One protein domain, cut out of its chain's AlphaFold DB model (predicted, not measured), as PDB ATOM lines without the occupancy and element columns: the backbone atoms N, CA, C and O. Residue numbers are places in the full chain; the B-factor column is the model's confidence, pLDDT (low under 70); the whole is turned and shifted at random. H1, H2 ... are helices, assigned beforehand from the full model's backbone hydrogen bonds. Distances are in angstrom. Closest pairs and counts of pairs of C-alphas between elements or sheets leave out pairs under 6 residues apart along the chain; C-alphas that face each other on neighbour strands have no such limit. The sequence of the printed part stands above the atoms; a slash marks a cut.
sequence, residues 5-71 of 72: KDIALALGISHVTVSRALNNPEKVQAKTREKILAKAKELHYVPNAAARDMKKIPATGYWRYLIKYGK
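AT A GLANCE: This is residues 5 to 71 of the 72 residues of the protein "Lac operon transcriptional repressor" of Klebsiella michiganensis (UniProt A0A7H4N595). A small head of three crossed helices, H1, H2 and H3, sits at one end of a long tail that sticks out from it, residues 48 to 71, with the short helices H4 and H5 strung along it. In the head H1 meets both H2 and H3 at large angles, and the longest helix, H3, makes one side of it. The printed part has 67 residues with five named helices, H1 to H5 in that order along the chain, and no named strand; the class is all helix. The whole is extended, with a radius of gyration of the C-alphas of 17.9 A and spans of 57 by 23 by 17 A, and the tail makes the length.

IN THESE COORDINATES: H1 is residues 5 to 11 and begins at C-alpha 5, at (100.743, 61.343, 144.501). H2 is residues 15 to 23, 12.0 A from first to last C-alpha. H3 is residues 30 to 42, 18.3 A long by the same measure, and ends at C-alpha 42, at (109.874, 72.844, 146.143). H4, residues 49 to 53, measures 6.8 A. H5, residues 62 to 69, measures 10.6 A and ends at C-alpha 69, at (63.014, 62.471, 122.801).

HOW THE PARTS SIT: H1 and H2 touch and stand about perpendicular, at 83 degrees; their closest C-alphas, those of Ala 8 and His 15, are 5.0 A apart. H1 also touches H3, which does so with residues 36 to 40 alone, at a steep tilt of 64 degrees, opposite ways. Their closest C-alphas are those of Ile 7 and Ala 40, 6.5 A apart. H2 and H3 only just touch, with 3 pairs of C-alphas within 8 A, and H3 does so with residues 33 to 36 alone. They are about perpendicular, at 85 degrees, and their closest C-alphas, those of Ala 21 and Arg 33, are 5.6 A apart. H4 is apart from H1, H2, H3 and H5, and H5 is apart from H1, H2 and H3 too. In H1, H2, H3, H4 and H5 every O i to N i+4 pair is within hydrogen-bond range.

THE WHOLE: The C-alphas farthest apart in the domain, those of Lys 31 and Lys 71, are 57.8 A apart. Residues 48 to 71 stand free, of which 49 to 53 belong to H4 and 62 to 69 to H5. Without them the body of 43 residues spans 23 by 18 by 16 A, with a radius of gyration of 9.1 A. The link from H1 to H2 is tight and the other three are short. The printed part has no cut. The mean pLDDT of the printed part is 74.3, and residues 46 to 71 are under 70.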
ATOM      1  N   LYS A   5     100.245  62.584 143.900       84.38
ATOM      2  CA  LYS A   5     100.743  61.343 144.501       84.38
ATOM      3  C   LYS A   5     102.208  61.466 144.917       84.38
ATOM      4  O   LYS A   5     102.547  61.005 145.999       84.38
ATOM      5  N   ASP A   6     103.036  62.135 144.116       86.00
ATOM      6  CA  ASP A   6     104.452  62.360 144.433       86.00
ATOM      7  C   ASP A   6     104.613  63.238 145.679       86.00
ATOM      8  O   ASP A   6     105.375  62.909 146.583       86.00
ATOM      9  N   ILE A   7     103.817  64.309 145.781       84.38
ATOM     10  CA  ILE A   7     103.794  65.169 146.976       84.38
ATOM     11  C   ILE A   7     103.346  64.375 148.211       84.38
ATOM     12  O   ILE A   7     103.879  64.559 149.303       84.38
ATOM     13  N   ALA A   8     102.362  63.490 148.042       87.88
ATOM     14  CA  ALA A   8     101.839  62.650 149.113       87.88
ATOM     15  C   ALA A   8     102.898  61.663 149.635       87.88
ATOM     16  O   ALA A   8     103.100  61.569 150.845       87.88
ATOM     17  N   LEU A   9     103.622  61.004 148.722       87.19
ATOM     18  CA  LEU A   9     104.752  60.121 149.025       87.19
ATOM     19  C   LEU A   9     105.884  60.866 149.740       87.19
ATOM     20  O   LEU A   9     106.350  60.401 150.776       87.19
ATOM     21  N   ALA A  10     106.266  62.049 149.253       86.38
ATOM     22  CA  ALA A  10     107.330  62.859 149.850       86.38
ATOM     23  C   ALA A  10     107.021  63.318 151.288       86.38
ATOM     24  O   ALA A  10     107.931  63.561 152.077       86.38
ATOM     25  N   LEU A  11     105.738  63.455 151.629       85.50
ATOM     26  CA  LEU A  11     105.271  63.897 152.944       85.50
ATOM     27  C   LEU A  11     104.785  62.747 153.839       85.50
ATOM     28  O   LEU A  11     104.416  63.001 154.985       85.50
ATOM     29  N   GLY A  12     104.753  61.508 153.336       87.69
ATOM     30  CA  GLY A  12     104.231  60.350 154.067       87.69
ATOM     31  C   GLY A  12     102.740  60.452 154.415       87.69
ATOM     32  O   GLY A  12     102.295  59.891 155.412       87.69
ATOM     33  N   ILE A  13     101.959  61.195 153.627       87.94
ATOM     34  CA  ILE A  13     100.519  61.401 153.848       87.94
ATOM     35  C   ILE A  13      99.706  60.846 152.685       87.94
ATOM     36  O   ILE A  13     100.205  60.647 151.584       87.94
ATOM     37  N   SER A  14      98.411  60.619 152.903       87.75
ATOM     38  CA  SER A  14      97.532  60.158 151.827       87.75
ATOM     39  C   SER A  14      97.334  61.239 150.758       87.75
ATOM     40  O   SER A  14      97.101  62.410 151.069       87.75
ATOM     41  N   HIS A  15      97.317  60.831 149.486       85.75
ATOM     42  CA  HIS A  15      96.969  61.700 148.353       85.75
ATOM     43  C   HIS A  15      95.582  62.347 148.518       85.75
ATOM     44  O   HIS A  15      95.340  63.442 148.011       85.75
ATOM     45  N   VAL A  16      94.682  61.707 149.277       86.75
ATOM     46  CA  VAL A  16      93.377  62.265 149.657       86.75
ATOM     47  C   VAL A  16      93.550  63.498 150.546       86.75
ATOM     48  O   VAL A  16      92.859  64.493 150.350       86.75
ATOM     49  N   THR A  17      94.493  63.468 151.489       86.75
ATOM     50  CA  THR A  17      94.812  64.602 152.370       86.75
ATOM     51  C   THR A  17      95.436  65.749 151.587       86.75
ATOM     52  O   THR A  17      95.043  66.894 151.790       86.75
ATOM     53  N   VAL A  18      96.333  65.459 150.641       86.00
ATOM     54  CA  VAL A  18      96.909  66.481 149.746       86.00
ATOM     55  C   VAL A  18      95.826  67.103 148.863       86.00
ATOM     56  O   VAL A  18      95.723  68.323 148.767       86.00
ATOM     57  N   SER A  19      94.944  66.281 148.288       83.31
ATOM     58  CA  SER A  19      93.797  66.758 147.509       83.31
ATOM     59  C   SER A  19      92.847  67.619 148.348       83.31
ATOM     60  O   SER A  19      92.389  68.660 147.880       83.31
ATOM     61  N   ARG A  20      92.580  67.234 149.604       86.56
ATOM     62  CA  ARG A  20      91.800  68.045 150.549       86.56
ATOM     63  C   ARG A  20      92.513  69.349 150.880       86.56
ATOM     64  O   ARG A  20      91.867  70.377 150.834       86.56
ATOM     65  N   ALA A  21      93.822  69.346 151.113       85.69
ATOM     66  CA  ALA A  21      94.569  70.572 151.391       85.69
ATOM     67  C   ALA A  21      94.511  71.579 150.224       85.69
ATOM     68  O   ALA A  21      94.500  72.782 150.466       85.69
ATOM     69  N   LEU A  22      94.435  71.088 148.980       79.00
ATOM     70  CA  LEU A  22      94.328  71.915 147.773       79.00
ATOM     71  C   LEU A  22      92.887  72.352 147.449       79.00
ATOM     72  O   LEU A  22      92.686  73.463 146.965       79.00
ATOM     73  N   ASN A  23      91.889  71.491 147.683       80.00
ATOM     74  CA  ASN A  23      90.490  71.745 147.303       80.00
ATOM     75  C   ASN A  23      89.602  72.245 148.454       80.00
ATOM     76  O   ASN A  23      88.645  72.965 148.209       80.00
ATOM     77  N   ASN A  24      89.867  71.811 149.685       81.62
ATOM     78  CA  ASN A  24      89.093  72.093 150.900       81.62
ATOM     79  C   ASN A  24      90.058  72.325 152.085       81.62
ATOM     80  O   ASN A  24      90.166  71.470 152.975       81.62
ATOM     81  N   PRO A  25      90.797  73.450 152.090       79.31
ATOM     82  CA  PRO A  25      91.868  73.710 153.055       79.31
ATOM     83  C   PRO A  25      91.388  73.759 154.514       79.31
ATOM     84  O   PRO A  25      92.179  73.503 155.411       79.31
ATOM     85  N   GLU A  26      90.102  74.024 154.753       82.25
ATOM     86  CA  GLU A  26      89.459  74.008 156.076       82.25
ATOM     87  C   GLU A  26      89.447  72.626 156.755       82.25
ATOM     88  O   GLU A  26      89.425  72.532 157.978       82.25
ATOM     89  N   LYS A  27      89.501  71.535 155.975       81.94
ATOM     90  CA  LYS A  27      89.465  70.154 156.495       81.94
ATOM     91  C   LYS A  27      90.846  69.605 156.854       81.94
ATOM     92  O   LYS A  27      90.970  68.428 157.190       81.94
ATOM     93  N   VAL A  28      91.894  70.418 156.729       85.38
ATOM     94  CA  VAL A  28      93.281  70.028 156.987       85.38
ATOM     95  C   VAL A  28      93.885  71.016 157.973       85.38
ATOM     96  O   VAL A  28      93.736  72.225 157.826       85.38
ATOM     97  N   GLN A  29      94.596  70.506 158.978       88.81
ATOM     98  CA  GLN A  29      95.298  71.360 159.934       88.81
ATOM     99  C   GLN A  29      96.235  72.334 159.212       88.81
ATOM    100  O   GLN A  29      96.960  71.932 158.295       88.81
ATOM    101  N   ALA A  30      96.270  73.589 159.672       86.56
ATOM    102  CA  ALA A  30      97.108  74.643 159.096       86.56
ATOM    103  C   ALA A  30      98.570  74.193 158.942       86.56
ATOM    104  O   ALA A  30      99.114  74.240 157.843       86.56
ATOM    105  N   LYS A  31      99.129  73.577 159.993       87.81
ATOM    106  CA  LYS A  31     100.493  73.027 160.010       87.81
ATOM    107  C   LYS A  31     100.758  72.018 158.884       87.81
ATOM    108  O   LYS A  31     101.834  72.002 158.292       87.81
ATOM    109  N   THR A  32      99.785  71.163 158.581       86.50
ATOM    110  CA  THR A  32      99.896  70.152 157.519       86.50
ATOM    111  C   THR A  32      99.743  70.791 156.143       86.50
ATOM    112  O   THR A  32     100.499  70.471 155.230       86.50
ATOM    113  N   ARG A  33      98.814  71.742 155.995       85.50
ATOM    114  CA  ARG A  33      98.635  72.521 154.764       85.50
ATOM    115  C   ARG A  33      99.898  73.307 154.404       85.50
ATOM    116  O   ARG A  33     100.288  73.303 153.242       85.50
ATOM    117  N   GLU A  34     100.541  73.952 155.371       87.62
ATOM    118  CA  GLU A  34     101.777  74.712 155.152       87.62
ATOM    119  C   GLU A  34     102.920  73.813 154.675       87.62
ATOM    120  O   GLU A  34     103.582  74.142 153.693       87.62
ATOM    121  N   LYS A  35     103.091  72.632 155.286       88.12
ATOM    122  CA  LYS A  35     104.054  71.625 154.810       88.12
ATOM    123  C   LYS A  35     103.767  71.189 153.374       88.12
ATOM    124  O   LYS A  35     104.691  71.090 152.572       88.12
ATOM    125  N   ILE A  36     102.495  70.958 153.043       86.25
ATOM    126  CA  ILE A  36     102.073  70.584 151.686       86.25
ATOM    127  C   ILE A  36     102.380  71.702 150.689       86.25
ATOM    128  O   ILE A  36     102.921  71.422 149.627       86.25
ATOM    129  N   LEU A  37     102.077  72.956 151.028       83.56
ATOM    130  CA  LEU A  37     102.357  74.119 150.181       83.56
ATOM    131  C   LEU A  37     103.856  74.325 149.965       83.56
ATOM    132  O   LEU A  37     104.277  74.542 148.831       83.56
ATOM    133  N   ALA A  38     104.659  74.213 151.024       87.50
ATOM    134  CA  ALA A  38     106.111  74.297 150.930       87.50
ATOM    135  C   ALA A  38     106.663  73.208 150.002       87.50
ATOM    136  O   ALA A  38     107.411  73.513 149.074       87.50
ATOM    137  N   LYS A  39     106.211  71.957 150.169       86.62
ATOM    138  CA  LYS A  39     106.705  70.839 149.358       86.62
ATOM    139  C   LYS A  39     106.194  70.859 147.926       86.62
ATOM    140  O   LYS A  39     106.947  70.550 147.011       86.62
ATOM    141  N   ALA A  40     104.959  71.300 147.707       83.88
ATOM    142  CA  ALA A  40     104.434  71.570 146.375       83.88
ATOM    143  C   ALA A  40     105.252  72.657 145.657       83.88
ATOM    144  O   ALA A  40     105.522  72.520 144.468       83.88
ATOM    145  N   LYS A  41     105.689  73.702 146.375       82.56
ATOM    146  CA  LYS A  41     106.543  74.762 145.825       82.56
ATOM    147  C   LYS A  41     107.947  74.253 145.491       82.56
ATOM    148  O   LYS A  41     108.427  74.531 144.400       82.56
ATOM    149  N   GLU A  42     108.566  73.478 146.384       84.50
ATOM    150  CA  GLU A  42     109.874  72.844 146.143       84.50
ATOM    151  C   GLU A  42     109.846  71.875 144.956       84.50
ATOM    152  O   GLU A  42     110.777  71.831 144.162       84.50
ATOM    153  N   LEU A  43     108.763  71.112 144.811       82.19
ATOM    154  CA  LEU A  43     108.607  70.143 143.730       82.19
ATOM    155  C   LEU A  43     108.072  70.771 142.432       82.19
ATOM    156  O   LEU A  43     107.750  70.042 141.496       82.19
ATOM    157  N   HIS A  44     107.941  72.100 142.359       76.38
ATOM    158  CA  HIS A  44     107.360  72.805 141.211       76.38
ATOM    159  C   HIS A  44     106.008  72.213 140.767       76.38
ATOM    160  O   HIS A  44     105.706  72.098 139.577       76.38
ATOM    161  N   TYR A  45     105.181  71.810 141.735       74.12
ATOM    162  CA  TYR A  45     103.847  71.303 141.462       74.12
ATOM    163  C   TYR A  45     102.965  72.440 140.945       74.12
ATOM    164  O   TYR A  45     102.509  73.299 141.699       74.12
ATOM    165  N   VAL A  46     102.713  72.422 139.640       65.00
ATOM    166  CA  VAL A  46     101.743  73.299 138.994       65.00
ATOM    167  C   VAL A  46     100.417  72.541 138.943       65.00
ATOM    168  O   VAL A  46     100.310  71.567 138.189       65.00
ATOM    169  N   PRO A  47      99.397  72.921 139.739       64.62
ATOM    170  CA  PRO A  47      98.072  72.346 139.586       64.62
ATOM    171  C   PRO A  47      97.600  72.653 138.166       64.62
ATOM    172  O   PRO A  47      97.423  73.812 137.799       64.62
ATOM    173  N   ASN A  48      97.457  71.612 137.350       59.19
ATOM    174  CA  ASN A  48      97.101  71.774 135.949       59.19
ATOM    175  C   ASN A  48      95.666  72.317 135.869       59.19
ATOM    176  O   ASN A  48      94.703  71.572 136.065       59.19
ATOM    177  N   ALA A  49      95.527  73.625 135.640       56.25
ATOM    178  CA  ALA A  49      94.239  74.312 135.571       56.25
ATOM    179  C   ALA A  49      93.320  73.686 134.506       56.25
ATOM    180  O   ALA A  49      92.119  73.568 134.731       56.25
ATOM    181  N   ALA A  50      93.897  73.137 133.430       49.28
ATOM    182  CA  ALA A  50      93.166  72.420 132.386       49.28
ATOM    183  C   ALA A  50      92.380  71.193 132.904       49.28
ATOM    184  O   ALA A  50      91.311  70.877 132.390       49.28
ATOM    185  N   ALA A  51      92.853  70.523 133.964       50.28
ATOM    186  CA  ALA A  51      92.131  69.409 134.590       50.28
ATOM    187  C   ALA A  51      91.014  69.875 135.545       50.28
ATOM    188  O   ALA A  51      90.124  69.093 135.892       50.28
ATOM    189  N   ARG A  52      91.054  71.142 135.986       54.66
ATOM    190  CA  ARG A  52      90.071  71.733 136.904       54.66
ATOM    191  C   ARG A  52      88.792  72.144 136.173       54.66
ATOM    192  O   ARG A  52      87.712  71.966 136.734       54.66
ATOM    193  N   ASP A  53      88.899  72.603 134.928       50.22
ATOM    194  CA  ASP A  53      87.735  72.972 134.114       50.22
ATOM    195  C   ASP A  53      86.985  71.759 133.542       50.22
ATOM    196  O   ASP A  53      85.755  71.763 133.486       50.22
ATOM    197  N   MET A  54      87.675  70.653 133.245       46.78
ATOM    198  CA  MET A  54      87.032  69.469 132.649       46.78
ATOM    199  C   MET A  54      86.104  68.699 133.612       46.78
ATOM    200  O   MET A  54      85.279  67.900 133.172       46.78
ATOM    201  N   LYS A  55      86.182  68.944 134.932       52.28
ATOM    202  CA  LYS A  55      85.323  68.277 135.935       52.28
ATOM    203  C   LYS A  55      84.019  69.028 136.244       52.28
ATOM    204  O   LYS A  55      83.224  68.550 137.049       52.28
ATOM    205  N   LYS A  56      83.757  70.163 135.585       50.50
ATOM    206  CA  LYS A  56      82.467  70.875 135.651       50.50
ATOM    207  C   LYS A  56      81.511  70.495 134.520       50.50
ATOM    208  O   LYS A  56      80.699  71.315 134.108       50.50
ATOM    209  N   ILE A  57      81.564  69.264 134.022       54.62
ATOM    210  CA  ILE A  57      80.458  68.738 133.221       54.62
ATOM    211  C   ILE A  57      79.477  68.106 134.216       54.62
ATOM    212  O   ILE A  57      79.744  67.001 134.697       54.62
ATOM    213  N   PRO A  58      78.370  68.775 134.600       51.59
ATOM    214  CA  PRO A  58      77.305  68.090 135.309       51.59
ATOM    215  C   PRO A  58      76.794  66.983 134.388       51.59
ATOM    216  O   PRO A  58      76.266  67.243 133.307       51.59
ATOM    217  N   ALA A  59      76.961  65.729 134.801       58.88
ATOM    218  CA  ALA A  59      76.440  64.553 134.110       58.88
ATOM    219  C   ALA A  59      74.897  64.460 134.198       58.88
ATOM    220  O   ALA A  59      74.341  63.397 134.455       58.88
ATOM    221  N   THR A  60      74.180  65.574 134.035       62.12
ATOM    222  CA  THR A  60      72.779  65.702 134.464       62.12
ATOM    223  C   THR A  60      71.918  66.515 133.495       62.12
ATOM    224  O   THR A  60      71.050  67.279 133.898       62.12
ATOM    225  N   GLY A  61      72.110  66.308 132.191       57.00
ATOM    226  CA  GLY A  61      71.196  66.833 131.163       57.00
ATOM    227  C   GLY A  61      70.927  65.862 130.016       57.00
ATOM    228  O   GLY A  61      69.792  65.724 129.567       57.00
ATOM    229  N   TYR A  62      71.950  65.117 129.593       61.59
ATOM    230  CA  TYR A  62      71.867  64.276 128.398       61.59
ATOM    231  C   TYR A  62      70.931  63.067 128.569       61.59
ATOM    232  O   TYR A  62      70.112  62.779 127.701       61.59
ATOM    233  N   TRP A  63      70.952  62.428 129.745       64.31
ATOM    234  CA  TRP A  63      70.048  61.316 130.073       64.31
ATOM    235  C   TRP A  63      68.571  61.737 130.125       64.31
ATOM    236  O   TRP A  63      67.699  60.978 129.711       64.31
ATOM    237  N   ARG A  64      68.274  62.970 130.563       60.09
ATOM    238  CA  ARG A  64      66.904  63.514 130.550       60.09
ATOM    239  C   ARG A  64      66.434  63.798 129.117       60.09
ATOM    240  O   ARG A  64      65.273  63.553 128.805       60.09
ATOM    241  N   TYR A  65      67.327  64.288 128.255       65.50
ATOM    242  CA  TYR A  65      67.021  64.570 126.851       65.50
ATOM    243  C   TYR A  65      66.718  63.285 126.065       65.50
ATOM    244  O   TYR A  65      65.710  63.215 125.366       65.50
ATOM    245  N   LEU A  66      67.519  62.233 126.256       65.25
ATOM    246  CA  LEU A  66      67.324  60.956 125.564       65.25
ATOM    247  C   LEU A  66      66.054  60.213 126.008       65.25
ATOM    248  O   LEU A  66      65.383  59.633 125.163       65.25
ATOM    249  N   ILE A  67      65.652  60.286 127.282       68.75
ATOM    250  CA  ILE A  67      64.379  59.683 127.729       68.75
ATOM    251  C   ILE A  67      63.164  60.459 127.187       68.75
ATOM    252  O   ILE A  67      62.142  59.853 126.876       68.75
ATOM    253  N   LYS A  68      63.261  61.790 127.044       61.09
ATOM    254  CA  LYS A  68      62.145  62.625 126.564       61.09
ATOM    255  C   LYS A  68      61.961  62.584 125.039       61.09
ATOM    256  O   LYS A  68      60.832  62.724 124.580       61.09
ATOM    257  N   TYR A  69      63.036  62.393 124.272       67.44
ATOM    258  CA  TYR A  69      63.014  62.471 122.801       67.44
ATOM    259  C   TYR A  69      63.421  61.166 122.082       67.44
ATOM    260  O   TYR A  69      63.389  61.115 120.856       67.44
ATOM    261  N   GLY A  70      63.775  60.104 122.812       56.25
ATOM    262  CA  GLY A  70      64.252  58.819 122.275       56.25
ATOM    263  C   GLY A  70      63.169  57.775 121.979       56.25
ATOM    264  O   GLY A  70      63.390  56.593 122.224       56.25
ATOM    265  N   LYS A  71      62.004  58.183 121.467       53.91
ATOM    266  CA  LYS A  71      61.056  57.267 120.809       53.91
ATOM    267  C   LYS A  71      60.647  57.835 119.450       53.91
ATOM    268  O   LYS A  71      59.762  58.687 119.372       53.91
TER     269      LYS A  71